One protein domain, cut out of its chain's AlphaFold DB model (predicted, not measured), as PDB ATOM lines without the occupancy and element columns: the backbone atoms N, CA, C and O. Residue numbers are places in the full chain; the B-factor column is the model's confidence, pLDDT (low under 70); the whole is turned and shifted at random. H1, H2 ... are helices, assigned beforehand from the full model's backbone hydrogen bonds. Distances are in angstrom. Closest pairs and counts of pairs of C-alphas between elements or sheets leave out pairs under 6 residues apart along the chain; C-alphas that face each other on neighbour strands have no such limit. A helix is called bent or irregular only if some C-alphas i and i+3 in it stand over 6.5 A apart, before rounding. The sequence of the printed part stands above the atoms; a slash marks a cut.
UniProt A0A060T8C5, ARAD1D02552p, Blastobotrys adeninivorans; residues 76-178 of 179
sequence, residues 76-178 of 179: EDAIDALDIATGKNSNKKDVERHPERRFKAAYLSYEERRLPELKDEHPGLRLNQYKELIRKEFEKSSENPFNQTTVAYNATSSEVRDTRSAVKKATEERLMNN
ATOM      1  N   GLU A  76     144.931 138.856  76.827       83.69
ATOM      2  CA  GLU A  76     145.526 140.030  76.192       83.69
ATOM      3  C   GLU A  76     144.466 140.843  75.438       83.69
ATOM      4  O   GLU A  76     144.358 142.052  75.624       83.69
ATOM      5  N   ASP A  77     143.606 140.168  74.675       86.00
ATOM      6  CA  ASP A  77     142.497 140.805  73.961       86.00
ATOM      7  C   ASP A  77     141.444 141.399  74.914       86.00
ATOM      8  O   ASP A  77     140.848 142.434  74.615       86.00
ATOM      9  N   ALA A  78     141.222 140.786  76.081       87.25
ATOM     10  CA  ALA A  78     140.314 141.322  77.097       87.25
ATOM     11  C   ALA A  78     140.893 142.574  77.772       87.25
ATOM     12  O   ALA A  78     140.151 143.512  78.076       87.25
ATOM     13  N   ILE A  79     142.214 142.611  77.975       86.19
ATOM     14  CA  ILE A  79     142.925 143.794  78.470       86.19
ATOM     15  C   ILE A  79     142.851 144.920  77.434       86.19
ATOM     16  O   ILE A  79     142.516 146.048  77.800       86.19
ATOM     17  N   ASP A  80     143.076 144.621  76.154       84.75
ATOM     18  CA  ASP A  80     142.989 145.604  75.070       84.75
ATOM     19  C   ASP A  80     141.559 146.151  74.912       84.75
ATOM     20  O   ASP A  80     141.359 147.366  74.819       84.75
ATOM     21  N   ALA A  81     140.539 145.286  74.976       86.81
ATOM     22  CA  ALA A  81     139.135 145.700  74.977       86.81
ATOM     23  C   ALA A  81     138.804 146.606  76.179       86.81
ATOM     24  O   ALA A  81     138.095 147.609  76.038       86.81
ATOM     25  N   LEU A  82     139.352 146.302  77.361       85.06
ATOM     26  CA  LEU A  82     139.177 147.123  78.557       85.06
ATOM     27  C   LEU A  82     139.889 148.473  78.438       85.06
ATOM     28  O   LEU A  82     139.335 149.487  78.864       85.06
ATOM     29  N   ASP A  83     141.092 148.527  77.872       82.19
ATOM     30  CA  ASP A  83     141.809 149.788  77.668       82.19
ATOM     31  C   ASP A  83     141.084 150.692  76.655       82.19
ATOM     32  O   ASP A  83     140.911 151.893  76.890       82.19
ATOM     33  N   ILE A  84     140.527 150.105  75.590       82.25
ATOM     34  CA  ILE A  84     139.651 150.796  74.633       82.25
ATOM     35  C   ILE A  84     138.396 151.351  75.328       82.25
ATOM     36  O   ILE A  84     138.032 152.509  75.079       82.25
ATOM     37  N   ALA A  85     137.764 150.557  76.201       81.19
ATOM     38  CA  ALA A  85     136.530 150.910  76.908       81.19
ATOM     39  C   ALA A  85     136.737 151.946  78.027       81.19
ATOM     40  O   ALA A  85     135.920 152.850  78.212       81.19
ATOM     41  N   THR A  86     137.830 151.830  78.782       77.88
ATOM     42  CA  THR A  86     138.160 152.730  79.899       77.88
ATOM     43  C   THR A  86     138.888 153.988  79.439       77.88
ATOM     44  O   THR A  86     138.919 154.981  80.166       77.88
ATOM     45  N   GLY A  87     139.461 153.969  78.231       69.19
ATOM     46  CA  GLY A  87     140.284 155.049  77.712       69.19
ATOM     47  C   GLY A  87     141.485 155.326  78.614       69.19
ATOM     48  O   GLY A  87     141.876 156.483  78.750       69.19
ATOM     49  N   LYS A  88     142.048 154.317  79.285       64.19
ATOM     50  CA  LYS A  88     143.128 154.527  80.261       64.19
ATOM     51  C   LYS A  88     144.399 155.027  79.575       64.19
ATOM     52  O   LYS A  88     144.987 156.000  80.039       64.19
ATOM     53  N   ASN A  89     144.677 154.531  78.372       60.47
ATOM     54  CA  ASN A  89     145.682 155.085  77.461       60.47
ATOM     55  C   ASN A  89     145.276 156.416  76.797       60.47
ATOM     56  O   ASN A  89     145.831 156.789  75.759       60.47
ATOM     57  N   SER A  90     144.290 157.155  77.341       54.22
ATOM     58  CA  SER A  90     143.810 158.414  76.758       54.22
ATOM     59  C   SER A  90     144.505 159.700  77.141       54.22
ATOM     60  O   SER A  90     144.320 160.717  76.457       54.22
ATOM     61  N   ASN A  91     145.412 159.635  78.106       54.16
ATOM     62  CA  ASN A  91     146.190 160.791  78.491       54.16
ATOM     63  C   ASN A  91     147.217 161.161  77.415       54.16
ATOM     64  O   ASN A  91     148.005 160.354  76.937       54.16
ATOM     65  N   LYS A  92     147.240 162.448  77.053       49.66
ATOM     66  CA  LYS A  92     148.149 163.062  76.063       49.66
ATOM     67  C   LYS A  92     149.647 162.902  76.405       49.66
ATOM     68  O   LYS A  92     150.494 163.272  75.602       49.66
ATOM     69  N   LYS A  93     149.952 162.380  77.598       50.91
ATOM     70  CA  LYS A  93     151.293 162.115  78.133       50.91
ATOM     71  C   LYS A  93     151.784 160.679  77.888       50.91
ATOM     72  O   LYS A  93     152.942 160.420  78.185       50.91
ATOM     73  N   ASP A  94     150.947 159.781  77.362       56.97
ATOM     74  CA  ASP A  94     151.318 158.368  77.169       56.97
ATOM     75  C   ASP A  94     151.966 158.052  75.822       56.97
ATOM     76  O   ASP A  94     152.600 157.010  75.682       56.97
ATOM     77  N   VAL A  95     151.860 158.943  74.830       62.69
ATOM     78  CA  VAL A  95     152.543 158.710  73.553       62.69
ATOM     79  C   VAL A  95     154.017 159.062  73.713       62.69
ATOM     80  O   VAL A  95     154.393 160.238  73.729       62.69
ATOM     81  N   GLU A  96     154.831 158.023  73.878       68.12
ATOM     82  CA  GLU A  96     156.269 158.129  74.085       68.12
ATOM     83  C   GLU A  96     156.971 158.660  72.828       68.12
ATOM     84  O   GLU A  96     156.813 158.130  71.727       68.12
ATOM     85  N   ARG A  97     157.769 159.718  73.008       78.81
ATOM     86  CA  ARG A  97     158.540 160.375  71.936       78.81
ATOM     87  C   ARG A  97     160.040 160.088  72.019       78.81
ATOM     88  O   ARG A  97     160.775 160.365  71.079       78.81
ATOM     89  N   HIS A  98     160.500 159.567  73.154       76.69
ATOM     90  CA  HIS A  98     161.891 159.271  73.476       76.69
ATOM     91  C   HIS A  98     162.036 157.847  74.028       76.69
ATOM     92  O   HIS A  98     162.376 157.659  75.207       76.69
ATOM     93  N   PRO A  99     161.852 156.826  73.175       81.62
ATOM     94  CA  PRO A  99     162.041 155.436  73.576       81.62
ATOM     95  C   PRO A  99     163.444 155.189  74.153       81.62
ATOM     96  O   PRO A  99     163.564 154.486  75.147       81.62
ATOM     97  N   GLU A 100     164.487 155.863  73.653       82.06
ATOM     98  CA  GLU A 100     165.861 155.771  74.178       82.06
ATOM     99  C   GLU A 100     165.992 156.190  75.654       82.06
ATOM    100  O   GLU A 100     166.729 155.575  76.427       82.06
ATOM    101  N   ARG A 101     165.256 157.227  76.080       80.94
ATOM    102  CA  ARG A 101     165.295 157.706  77.472       80.94
ATOM    103  C   ARG A 101     164.538 156.766  78.397       80.94
ATOM    104  O   ARG A 101     165.002 156.497  79.505       80.94
ATOM    105  N   ARG A 102     163.390 156.259  77.940       82.62
ATOM    106  CA  ARG A 102     162.615 155.267  78.688       82.62
ATOM    107  C   ARG A 102     163.307 153.918  78.747       82.62
ATOM    108  O   ARG A 102     163.231 153.281  79.787       82.62
ATOM    109  N   PHE A 103     164.016 153.516  77.695       87.69
ATOM    110  CA  PHE A 103     164.732 152.248  77.640       87.69
ATOM    111  C   PHE A 103     165.691 152.110  78.815       87.69
ATOM    112  O   PHE A 103     165.671 151.094  79.491       87.69
ATOM    113  N   LYS A 104     166.464 153.155  79.130       87.56
ATOM    114  CA  LYS A 104     167.386 153.126  80.272       87.56
ATOM    115  C   LYS A 104     166.663 152.940  81.610       87.56
ATOM    116  O   LYS A 104     167.136 152.181  82.449       87.56
ATOM    117  N   ALA A 105     165.546 153.636  81.811       88.62
ATOM    118  CA  ALA A 105     164.769 153.533  83.044       88.62
ATOM    119  C   ALA A 105     164.079 152.166  83.164       88.62
ATOM    120  O   ALA A 105     164.196 151.514  84.194       88.62
ATOM    121  N   ALA A 106     163.427 151.713  82.094       88.56
ATOM    122  CA  ALA A 106     162.760 150.419  82.030       88.56
ATOM    123  C   ALA A 106     163.757 149.260  82.176       88.56
ATOM    124  O   ALA A 106     163.512 148.350  82.960       88.56
ATOM    125  N   TYR A 107     164.914 149.333  81.510       91.56
ATOM    126  CA  TYR A 107     165.989 148.351  81.645       91.56
ATOM    127  C   TYR A 107     166.519 148.288  83.077       91.56
ATOM    128  O   TYR A 107     166.698 147.198  83.599       91.56
ATOM    129  N   LEU A 108     166.723 149.435  83.736       92.00
ATOM    130  CA  LEU A 108     167.156 149.461  85.133       92.00
ATOM    131  C   LEU A 108     166.101 148.831  86.054       92.00
ATOM    132  O   LEU A 108     166.430 147.961  86.851       92.00
ATOM    133  N   SER A 109     164.828 149.208  85.900       90.94
ATOM    134  CA  SER A 109     163.729 148.619  86.678       90.94
ATOM    135  C   SER A 109     163.576 147.114  86.448       90.94
ATOM    136  O   SER A 109     163.188 146.386  87.362       90.94
ATOM    137  N   TYR A 110     163.876 146.642  85.236       92.12
ATOM    138  CA  TYR A 110     163.879 145.226  84.894       92.12
ATOM    139  C   TYR A 110     165.088 144.497  85.491       92.12
ATOM    140  O   TYR A 110     164.935 143.435  86.087       92.12
ATOM    141  N   GLU A 111     166.280 145.092  85.394       91.88
ATOM    142  CA  GLU A 111     167.520 144.572  85.973       91.88
ATOM    143  C   GLU A 111     167.387 144.406  87.489       91.88
ATOM    144  O   GLU A 111     167.676 143.333  88.001       91.88
ATOM    145  N   GLU A 112     166.888 145.408  88.212       91.69
ATOM    146  CA  GLU A 112     166.731 145.333  89.673       91.69
ATOM    147  C   GLU A 112     165.789 144.208  90.120       91.69
ATOM    148  O   GLU A 112     166.017 143.590  91.161       91.69
ATOM    149  N   ARG A 113     164.756 143.920  89.321       92.06
ATOM    150  CA  ARG A 113     163.783 142.856  89.592       92.06
ATOM    151  C   ARG A 113     164.339 141.477  89.245       92.06
ATOM    152  O   ARG A 113     164.278 140.577  90.072       92.06
ATOM    153  N   ARG A 114     164.937 141.332  88.058       92.38
ATOM    154  CA  ARG A 114     165.394 140.040  87.523       92.38
ATOM    155  C   ARG A 114     166.765 139.599  88.013       92.38
ATOM    156  O   ARG A 114     167.035 138.406  88.050       92.38
ATOM    157  N   LEU A 115     167.647 140.518  88.404       91.75
ATOM    158  CA  LEU A 115     168.978 140.178  88.911       91.75
ATOM    159  C   LEU A 115     168.963 139.203  90.108       91.75
ATOM    160  O   LEU A 115     169.796 138.297  90.102       91.75
ATOM    161  N   PRO A 116     168.108 139.352  91.143       92.19
ATOM    162  CA  PRO A 116     168.017 138.352  92.208       92.19
ATOM    163  C   PRO A 116     167.456 137.012  91.710       92.19
ATOM    164  O   PRO A 116     168.034 135.984  92.040       92.19
ATOM    165  N   GLU A 117     166.424 137.022  90.859       91.88
ATOM    166  CA  GLU A 117     165.823 135.802  90.291       91.88
ATOM    167  C   GLU A 117     166.868 134.981  89.512       91.88
ATOM    168  O   GLU A 117     167.109 133.813  89.815       91.88
ATOM    169  N   LEU A 118     167.617 135.629  88.610       92.00
ATOM    170  CA  LEU A 118     168.662 134.960  87.834       92.00
ATOM    171  C   LEU A 118     169.829 134.444  88.686       92.00
ATOM    172  O   LEU A 118     170.489 133.486  88.284       92.00
ATOM    173  N   LYS A 119     170.134 135.077  89.826       91.69
ATOM    174  CA  LYS A 119     171.201 134.605  90.727       91.69
ATOM    175  C   LYS A 119     170.824 133.301  91.419       91.69
ATOM    176  O   LYS A 119     171.714 132.483  91.650       91.69
ATOM    177  N   ASP A 120     169.544 133.129  91.732       92.94
ATOM    178  CA  ASP A 120     169.023 131.902  92.327       92.94
ATOM    179  C   ASP A 120     168.898 130.790  91.273       92.94
ATOM    180  O   ASP A 120     169.231 129.638  91.552       92.94
ATOM    181  N   GLU A 121     168.497 131.128  90.041       91.69
ATOM    182  CA  GLU A 121     168.385 130.174  88.925       91.69
ATOM    183  C   GLU A 121     169.747 129.701  88.385       91.69
ATOM    184  O   GLU A 121     169.924 128.528  88.045       91.69
ATOM    185  N   HIS A 122     170.728 130.604  88.302       89.12
ATOM    186  CA  HIS A 122     172.034 130.340  87.696       89.12
ATOM    187  C   HIS A 122     173.201 130.710  88.619       89.12
ATOM    188  O   HIS A 122     174.026 131.551  88.249       89.12
ATOM    189  N   PRO A 123     173.338 130.070  89.796       91.31
ATOM    190  CA  PRO A 123     174.393 130.408  90.742       91.31
ATOM    191  C   PRO A 123     175.785 130.214  90.122       91.31
ATOM    192  O   PRO A 123     176.066 129.226  89.446       91.31
ATOM    193  N   GLY A 124     176.690 131.162  90.380       90.50
ATOM    194  CA  GLY A 124     178.092 131.092  89.943       90.50
ATOM    195  C   GLY A 124     178.425 131.800  88.625       90.50
ATOM    196  O   GLY A 124     179.605 131.876  88.274       90.50
ATOM    197  N   LEU A 125     177.448 132.380  87.916       92.19
ATOM    198  CA  LEU A 125     177.731 133.248  86.766       92.19
ATOM    199  C   LEU A 125     178.371 134.580  87.196       92.19
ATOM    200  O   LEU A 125     178.158 135.093  88.299       92.19
ATOM    201  N   ARG A 126     179.171 135.175  86.304       93.12
ATOM    202  CA  ARG A 126     179.730 136.523  86.505       93.12
ATOM    203  C   ARG A 126     178.645 137.581  86.311       93.12
ATOM    204  O   ARG A 126     177.761 137.419  85.476       93.12
ATOM    205  N   LEU A 127     178.784 138.730  86.983       90.56
ATOM    206  CA  LEU A 127     177.832 139.848  86.875       90.56
ATOM    207  C   LEU A 127     177.546 140.256  85.421       90.56
ATOM    208  O   LEU A 127     176.395 140.478  85.061       90.56
ATOM    209  N   ASN A 128     178.578 140.298  84.575       93.38
ATOM    210  CA  ASN A 128     178.417 140.647  83.163       93.38
ATOM    211  C   ASN A 128     177.554 139.630  82.400       93.38
ATOM    212  O   ASN A 128     176.757 140.038  81.567       93.38
ATOM    213  N   GLN A 129     177.653 138.336  82.720       93.06
ATOM    214  CA  GLN A 129     176.855 137.293  82.070       93.06
ATOM    215  C   GLN A 129     175.375 137.413  82.454       93.06
ATOM    216  O   GLN A 129     174.517 137.320  81.584       93.06
ATOM    217  N   TYR A 130     175.070 137.711  83.724       92.75
ATOM    218  CA  TYR A 130     173.691 138.007  84.127       92.75
ATOM    219  C   TYR A 130     173.137 139.225  83.391       92.75
ATOM    220  O   TYR A 130     172.017 139.174  82.899       92.75
ATOM    221  N   LYS A 131     173.925 140.299  83.252       92.31
ATOM    222  CA  LYS A 131     173.505 141.489  82.499       92.31
ATOM    223  C   LYS A 131     173.209 141.174  81.035       92.31
ATOM    224  O   LYS A 131     172.231 141.676  80.495       92.31
ATOM    225  N   GLU A 132     174.012 140.327  80.395       93.75
ATOM    226  CA  GLU A 132     173.740 139.885  79.023       93.75
ATOM    227  C   GLU A 132     172.461 139.048  78.912       93.75
ATOM    228  O   GLU A 132     171.705 139.224  77.957       93.75
ATOM    229  N   LEU A 133     172.194 138.163  79.876       92.88
ATOM    230  CA  LEU A 133     170.955 137.379  79.916       92.88
ATOM    231  C   LEU A 133     169.731 138.273  80.138       92.88
ATOM    232  O   LEU A 133     168.780 138.207  79.362       92.88
ATOM    233  N   ILE A 134     169.796 139.165  81.130       93.62
ATOM    234  CA  ILE A 134     168.745 140.142  81.435       93.62
ATOM    235  C   ILE A 134     168.475 141.019  80.215       93.62
ATOM    236  O   ILE A 134     167.321 141.227  79.861       93.62
ATOM    237  N   ARG A 135     169.518 141.499  79.527       92.62
ATOM    238  CA  ARG A 135     169.357 142.294  78.307       92.62
ATOM    239  C   ARG A 135     168.662 141.517  77.193       92.62
ATOM    240  O   ARG A 135     167.744 142.060  76.591       92.62
ATOM    241  N   LYS A 136     169.054 140.266  76.942       93.31
ATOM    242  CA  LYS A 136     168.411 139.419  75.920       93.31
ATOM    243  C   LYS A 136     166.942 139.155  76.231       93.31
ATOM    244  O   LYS A 136     166.122 139.086  75.317       93.31
ATOM    245  N   GLU A 137     166.613 138.978  77.505       90.81
ATOM    246  CA  GLU A 137     165.232 138.795  77.941       90.81
ATOM    247  C   GLU A 137     164.438 140.100  77.820       90.81
ATOM    248  O   GLU A 137     163.334 140.111  77.278       90.81
ATOM    249  N   PHE A 138     165.044 141.220  78.215       92.19
ATOM    250  CA  PHE A 138     164.446 142.543  78.109       92.19
ATOM    251  C   PHE A 138     164.186 142.954  76.656       92.19
ATOM    252  O   PHE A 138     163.121 143.481  76.362       92.19
ATOM    253  N   GLU A 139     165.100 142.665  75.725       89.31
ATOM    254  CA  GLU A 139     164.923 142.960  74.295       89.31
ATOM    255  C   GLU A 139     163.653 142.300  73.723       89.31
ATOM    256  O   GLU A 139     162.975 142.903  72.887       89.31
ATOM    257  N   LYS A 140     163.288 141.111  74.222       88.12
ATOM    258  CA  LYS A 140     162.075 140.371  73.827       88.12
ATOM    259  C   LYS A 140     160.835 140.715  74.655       88.12
ATOM    260  O   LYS A 140     159.726 140.400  74.234       88.12
ATOM    261  N   SER A 141     161.008 141.317  75.827       87.25
ATOM    262  CA  SER A 141     159.908 141.627  76.738       87.25
ATOM    263  C   SER A 141     159.019 142.750  76.194       87.25
ATOM    264  O   SER A 141     159.484 143.686  75.536       87.25
ATOM    265  N   SER A 142     157.726 142.696  76.513       82.31
ATOM    266  CA  SER A 142     156.772 143.787  76.272       82.31
ATOM    267  C   SER A 142     157.047 145.032  77.135       82.31
ATOM    268  O   SER A 142     156.547 146.115  76.824       82.31
ATOM    269  N   GLU A 143     157.882 144.911  78.179       82.00
ATOM    270  CA  GLU A 143     158.360 146.044  78.989       82.00
ATOM    271  C   GLU A 143     159.374 146.932  78.243       82.00
ATOM    272  O   GLU A 143     159.652 148.048  78.687       82.00
ATOM    273  N   ASN A 144     159.914 146.481  77.104       86.50
ATOM    274  CA  ASN A 144     160.809 147.285  76.281       86.50
ATOM    275  C   ASN A 144     160.027 148.368  75.508       86.50
ATOM    276  O   ASN A 144     159.233 148.036  74.624       86.50
ATOM    277  N   PRO A 145     160.300 149.668  75.744       85.12
ATOM    278  CA  PRO A 145     159.626 150.763  75.045       85.12
ATOM    279  C   PRO A 145     159.802 150.746  73.521       85.12
ATOM    280  O   PRO A 145     158.993 151.339  72.817       85.12
ATOM    281  N   PHE A 146     160.838 150.081  72.996       81.19
ATOM    282  CA  PHE A 146     161.037 149.935  71.550       81.19
ATOM    283  C   PHE A 146     160.066 148.951  70.893       81.19
ATOM    284  O   PHE A 146     159.824 149.060  69.695       81.19
ATOM    285  N   ASN A 147     159.490 148.024  71.662       82.94
ATOM    286  CA  ASN A 147     158.488 147.079  71.162       82.94
ATOM    287  C   ASN A 147     157.083 147.709  71.106       82.94
ATOM    288  O   ASN A 147     156.142 147.091  70.612       82.94
ATOM    289  N   GLN A 148     156.932 148.941  71.602       78.62
ATOM    290  CA  GLN A 148     155.686 149.702  71.596       78.62
ATOM    291  C   GLN A 148     155.661 150.684  70.415       78.62
ATOM    292  O   GLN A 148     156.700 151.127  69.926       78.62
ATOM    293  N   THR A 149     154.469 151.066  69.951       78.50
ATOM    294  CA  THR A 149     154.320 152.093  68.908       78.50
ATOM    295  C   THR A 149     154.840 153.444  69.390       78.50
ATOM    296  O   THR A 149     154.316 154.013  70.347       78.50
ATOM    297  N   THR A 150     155.850 153.968  68.696       80.50
ATOM    298  CA  THR A 150     156.471 155.269  68.977       80.50
ATOM    299  C   THR A 150     156.075 156.297  67.925       80.50
ATOM    300  O   THR A 150     155.665 155.958  66.814       80.50
ATOM    301  N   VAL A 151     156.188 157.578  68.277       82.00
ATOM    302  CA  VAL A 151     155.962 158.690  67.347       82.00
ATOM    303  C   VAL A 151     157.230 159.533  67.259       82.00
ATOM    304  O   VAL A 151     157.946 159.688  68.249       82.00
ATOM    305  N   ALA A 152     157.511 160.080  66.072       81.81
ATOM    306  CA  ALA A 152     158.666 160.941  65.845       81.81
ATOM    307  C   ALA A 152     158.706 162.116  66.837       81.81
ATOM    308  O   ALA A 152     157.681 162.713  67.177       81.81
ATOM    309  N   TYR A 153     159.911 162.479  67.281       76.62
ATOM    310  CA  TYR A 153     160.109 163.517  68.295       76.62
ATOM    311  C   TYR A 153     159.508 164.879  67.899       76.62
ATOM    312  O   TYR A 153     158.885 165.552  68.724       76.62
ATOM    313  N   ASN A 154     159.654 165.258  66.629       80.44
ATOM    314  CA  ASN A 154     159.166 166.511  66.052       80.44
ATOM    315  C   ASN A 154     157.707 166.450  65.566       80.44
ATOM    316  O   ASN A 154     157.248 167.406  64.943       80.44
ATOM    317  N   ALA A 155     156.974 165.365  65.844       83.38
ATOM    318  CA  ALA A 155     155.583 165.249  65.434       83.38
ATOM    319  C   ALA A 155     154.701 166.312  66.107       83.38
ATOM    320  O   ALA A 155     154.771 166.585  67.317       83.38
ATOM    321  N   THR A 156     153.821 166.890  65.300       85.75
ATOM    322  CA  THR A 156     152.796 167.833  65.724       85.75
ATOM    323  C   THR A 156     151.761 167.145  66.617       85.75
ATOM    324  O   THR A 156     151.588 165.924  66.628       85.75
ATOM    325  N   SER A 157     151.013 167.936  67.392       80.75
ATOM    326  CA  SER A 157     149.953 167.377  68.245       80.75
ATOM    327  C   SER A 157     148.828 166.699  67.448       80.75
ATOM    328  O   SER A 157     148.086 165.931  68.063       80.75
ATOM    329  N   SER A 158     148.668 166.997  66.151       85.12
ATOM    330  CA  SER A 158     147.704 166.303  65.287       85.12
ATOM    331  C   SER A 158     148.219 164.917  64.930       85.12
ATOM    332  O   SER A 158     147.556 163.938  65.236       85.12
ATOM    333  N   GLU A 159     149.453 164.815  64.437       83.56
ATOM    334  CA  GLU A 159     150.054 163.537  64.028       83.56
ATOM    335  C   GLU A 159     150.134 162.532  65.187       83.56
ATOM    336  O   GLU A 159     149.860 161.347  65.019       83.56
ATOM    337  N   VAL A 160     150.421 163.000  66.406       83.00
ATOM    338  CA  VAL A 160     150.377 162.167  67.624       83.00
ATOM    339  C   VAL A 160     148.963 161.647  67.918       83.00
ATOM    340  O   VAL A 160     148.789 160.542  68.430       83.00
ATOM    341  N   ARG A 161     147.927 162.441  67.624       84.38
ATOM    342  CA  ARG A 161     146.531 162.021  67.787       84.38
ATOM    343  C   ARG A 161     146.126 161.032  66.694       84.38
ATOM    344  O   ARG A 161     145.421 160.080  67.013       84.38
ATOM    345  N   ASP A 162     146.577 161.257  65.466       86.44
ATOM    346  CA  ASP A 162     146.240 160.452  64.291       86.44
ATOM    347  C   ASP A 162     146.919 159.078  64.332       86.44
ATOM    348  O   ASP A 162     146.282 158.053  64.118       86.44
ATOM    349  N   THR A 163     148.193 159.024  64.725       84.75
ATOM    350  CA  THR A 163     148.898 157.757  64.995       84.75
ATOM    351  C   THR A 163     148.208 156.965  66.100       84.75
ATOM    352  O   THR A 163     147.962 155.770  65.963       84.75
ATOM    353  N   ARG A 164     147.809 157.633  67.183       82.94
ATOM    354  CA  ARG A 164     147.110 156.986  68.291       82.94
ATOM    355  C   ARG A 164     145.705 156.502  67.924       82.94
ATOM    356  O   ARG A 164     145.296 155.439  68.386       82.94
ATOM    357  N   SER A 165     144.951 157.263  67.132       85.94
ATOM    358  CA  SER A 165     143.642 156.819  66.644       85.94
ATOM    359  C   SER A 165     143.784 155.665  65.655       85.94
ATOM    360  O   SER A 165     142.979 154.740  65.720       85.94
ATOM    361  N   ALA A 166     144.825 155.664  64.819       86.44
ATOM    362  CA  ALA A 166     145.139 154.561  63.918       86.44
ATOM    363  C   ALA A 166     145.477 153.274  64.685       86.44
ATOM    364  O   ALA A 166     144.904 152.232  64.384       86.44
ATOM    365  N   VAL A 167     146.324 153.350  65.721       86.31
ATOM    366  CA  VAL A 167     146.631 152.196  66.587       86.31
ATOM    367  C   VAL A 167     145.369 151.685  67.279       86.31
ATOM    368  O   VAL A 167     145.102 150.490  67.236       86.31
ATOM    369  N   LYS A 168     144.551 152.585  67.842       84.88
ATOM    370  CA  LYS A 168     143.274 152.210  68.467       84.88
ATOM    371  C   LYS A 168     142.318 151.538  67.473       84.88
ATOM    372  O   LYS A 168     141.659 150.571  67.825       84.88
ATOM    373  N   LYS A 169     142.228 152.048  66.244       87.94
ATOM    374  CA  LYS A 169     141.367 151.473  65.206       87.94
ATOM    375  C   LYS A 169     141.866 150.095  64.779       87.94
ATOM    376  O   LYS A 169     141.060 149.191  64.633       87.94
ATOM    377  N   ALA A 170     143.179 149.919  64.639       86.81
ATOM    378  CA  ALA A 170     143.773 148.632  64.291       86.81
ATOM    379  C   ALA A 170     143.543 147.571  65.383       86.81
ATOM    380  O   ALA A 170     143.248 146.420  65.067       86.81
ATOM    381  N   THR A 171     143.641 147.943  66.667       85.38
ATOM    382  CA  THR A 171     143.319 147.023  67.769       85.38
ATOM    383  C   THR A 171     141.826 146.714  67.833       85.38
ATOM    384  O   THR A 171     141.457 145.557  68.012       85.38
ATOM    385  N   GLU A 172     140.964 147.709  67.611       86.50
ATOM    386  CA  GLU A 172     139.512 147.524  67.523       86.50
ATOM    387  C   GLU A 172     139.130 146.571  66.376       86.50
ATOM    388  O   GLU A 172     138.412 145.601  66.597       86.50
ATOM    389  N   GLU A 173     139.688 146.769  65.177       88.12
ATOM    390  CA  GLU A 173     139.493 145.889  64.018       88.12
ATOM    391  C   GLU A 173     139.970 144.458  64.297       88.12
ATOM    392  O   GLU A 173     139.286 143.502  63.928       88.12
ATOM    393  N   ARG A 174     141.105 144.282  64.993       87.38
ATOM    394  CA  ARG A 174     141.588 142.956  65.408       87.38
ATOM    395  C   ARG A 174     140.577 142.257  66.319       87.38
ATOM    396  O   ARG A 174     140.243 141.104  66.065       87.38
ATOM    397  N   LEU A 175     140.069 142.955  67.332       85.81
ATOM    398  CA  LEU A 175     139.086 142.430  68.289       85.81
ATOM    399  C   LEU A 175     137.714 142.159  67.651       85.81
ATOM    400  O   LEU A 175     136.999 141.257  68.079       85.81
ATOM    401  N   MET A 176     137.342 142.919  66.620       84.75
ATOM    402  CA  MET A 176     136.126 142.674  65.837       84.75
ATOM    403  C   MET A 176     136.267 141.461  64.908       84.75
ATOM    404  O   MET A 176     135.315 140.699  64.733       84.75
ATOM    405  N   ASN A 177     137.450 141.273  64.316       83.75
ATOM    406  CA  ASN A 177     137.723 140.183  63.378       83.75
ATOM    407  C   ASN A 177     138.025 138.845  64.066       83.75
ATOM    408  O   ASN A 177     137.948 137.811  63.403       83.75
ATOM    409  N   ASN A 178     138.348 138.835  65.364       77.00
ATOM    410  CA  ASN A 178     138.673 137.630  66.139       77.00
ATOM    411  C   ASN A 178     137.424 136.784  66.503       77.00
ATOM    412  O   ASN A 178     137.219 136.372  67.650       77.00
TER     413      ASN A 178
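What this domain is: This is residues 76 to 178 of the 179 residues of the protein "ARAD1D02552p" of Blastobotrys adeninivorans (UniProt A0A060T8C5). What is the main picture? Two separate pairs of helices, H1 with H4 and H2 with H3, form two lobes at opposite ends of a flat, loose outline, joined by the links of residues 87 to 98 and 141 to 156. In the second lobe H2 and H3 cross near Glu 111 and Ile 134. What is it made of? The 103 printed residues hold H1, H2, H3 and H4 in that order and no named strand, with class all helix. The radius of gyration of the C-alphas is 17.4 A, and the spans are 51 by 35 by 19 A.

Where its parts are: Where do the elements lie? H1 is residues 76 to 86, from C-alpha 76 at (145.526, 140.030, 76.192); H2 is residues 99 to 121, 30.2 A long. H3 is residues 127 to 140, 20.5 A; H4 is residues 157 to 177, 30.2 A, to C-alpha 177 at (137.723, 140.183, 63.378). Does H2 run straight? It has a kink of 40 degrees near residue 114 and is only just irregular, with C-alphas 113 and 116 6.7 A apart.

How they stand to each other: Which helices touch? H1 touches H4, by residues 168 to 175 of H4 alone, at a steep tilt of 52 degrees, opposite ways; their closest C-alphas, of Asp 77 and Leu 175, are 6.8 A apart. H2 touches H3 at a steep tilt of 58 degrees, opposite ways, with the closest C-alphas, of Glu 111 and Ile 134, 6.5 A apart. Which stay apart? H1 is apart from H2 and H3, and H4 is apart from H2 and H3. What do the backbones show? Each O i to N i+4 pair is within hydrogen-bond range in H1, against 14 of 19 in H2, 9 of 10 in H3 and 16 of 17 in H4.

The domain as a whole: How large is it? The two C-alphas farthest apart, of Gly 124 and Ser 158, are 52.6 A apart. Which links are long? H1 to H2 and H3 to H4 are long links, H2 to H3 is tight, and the printed part has no cut. Where is confidence low? Residues 87 to 96 are under 70 in pLDDT, against a mean of 84.0 for the printed part.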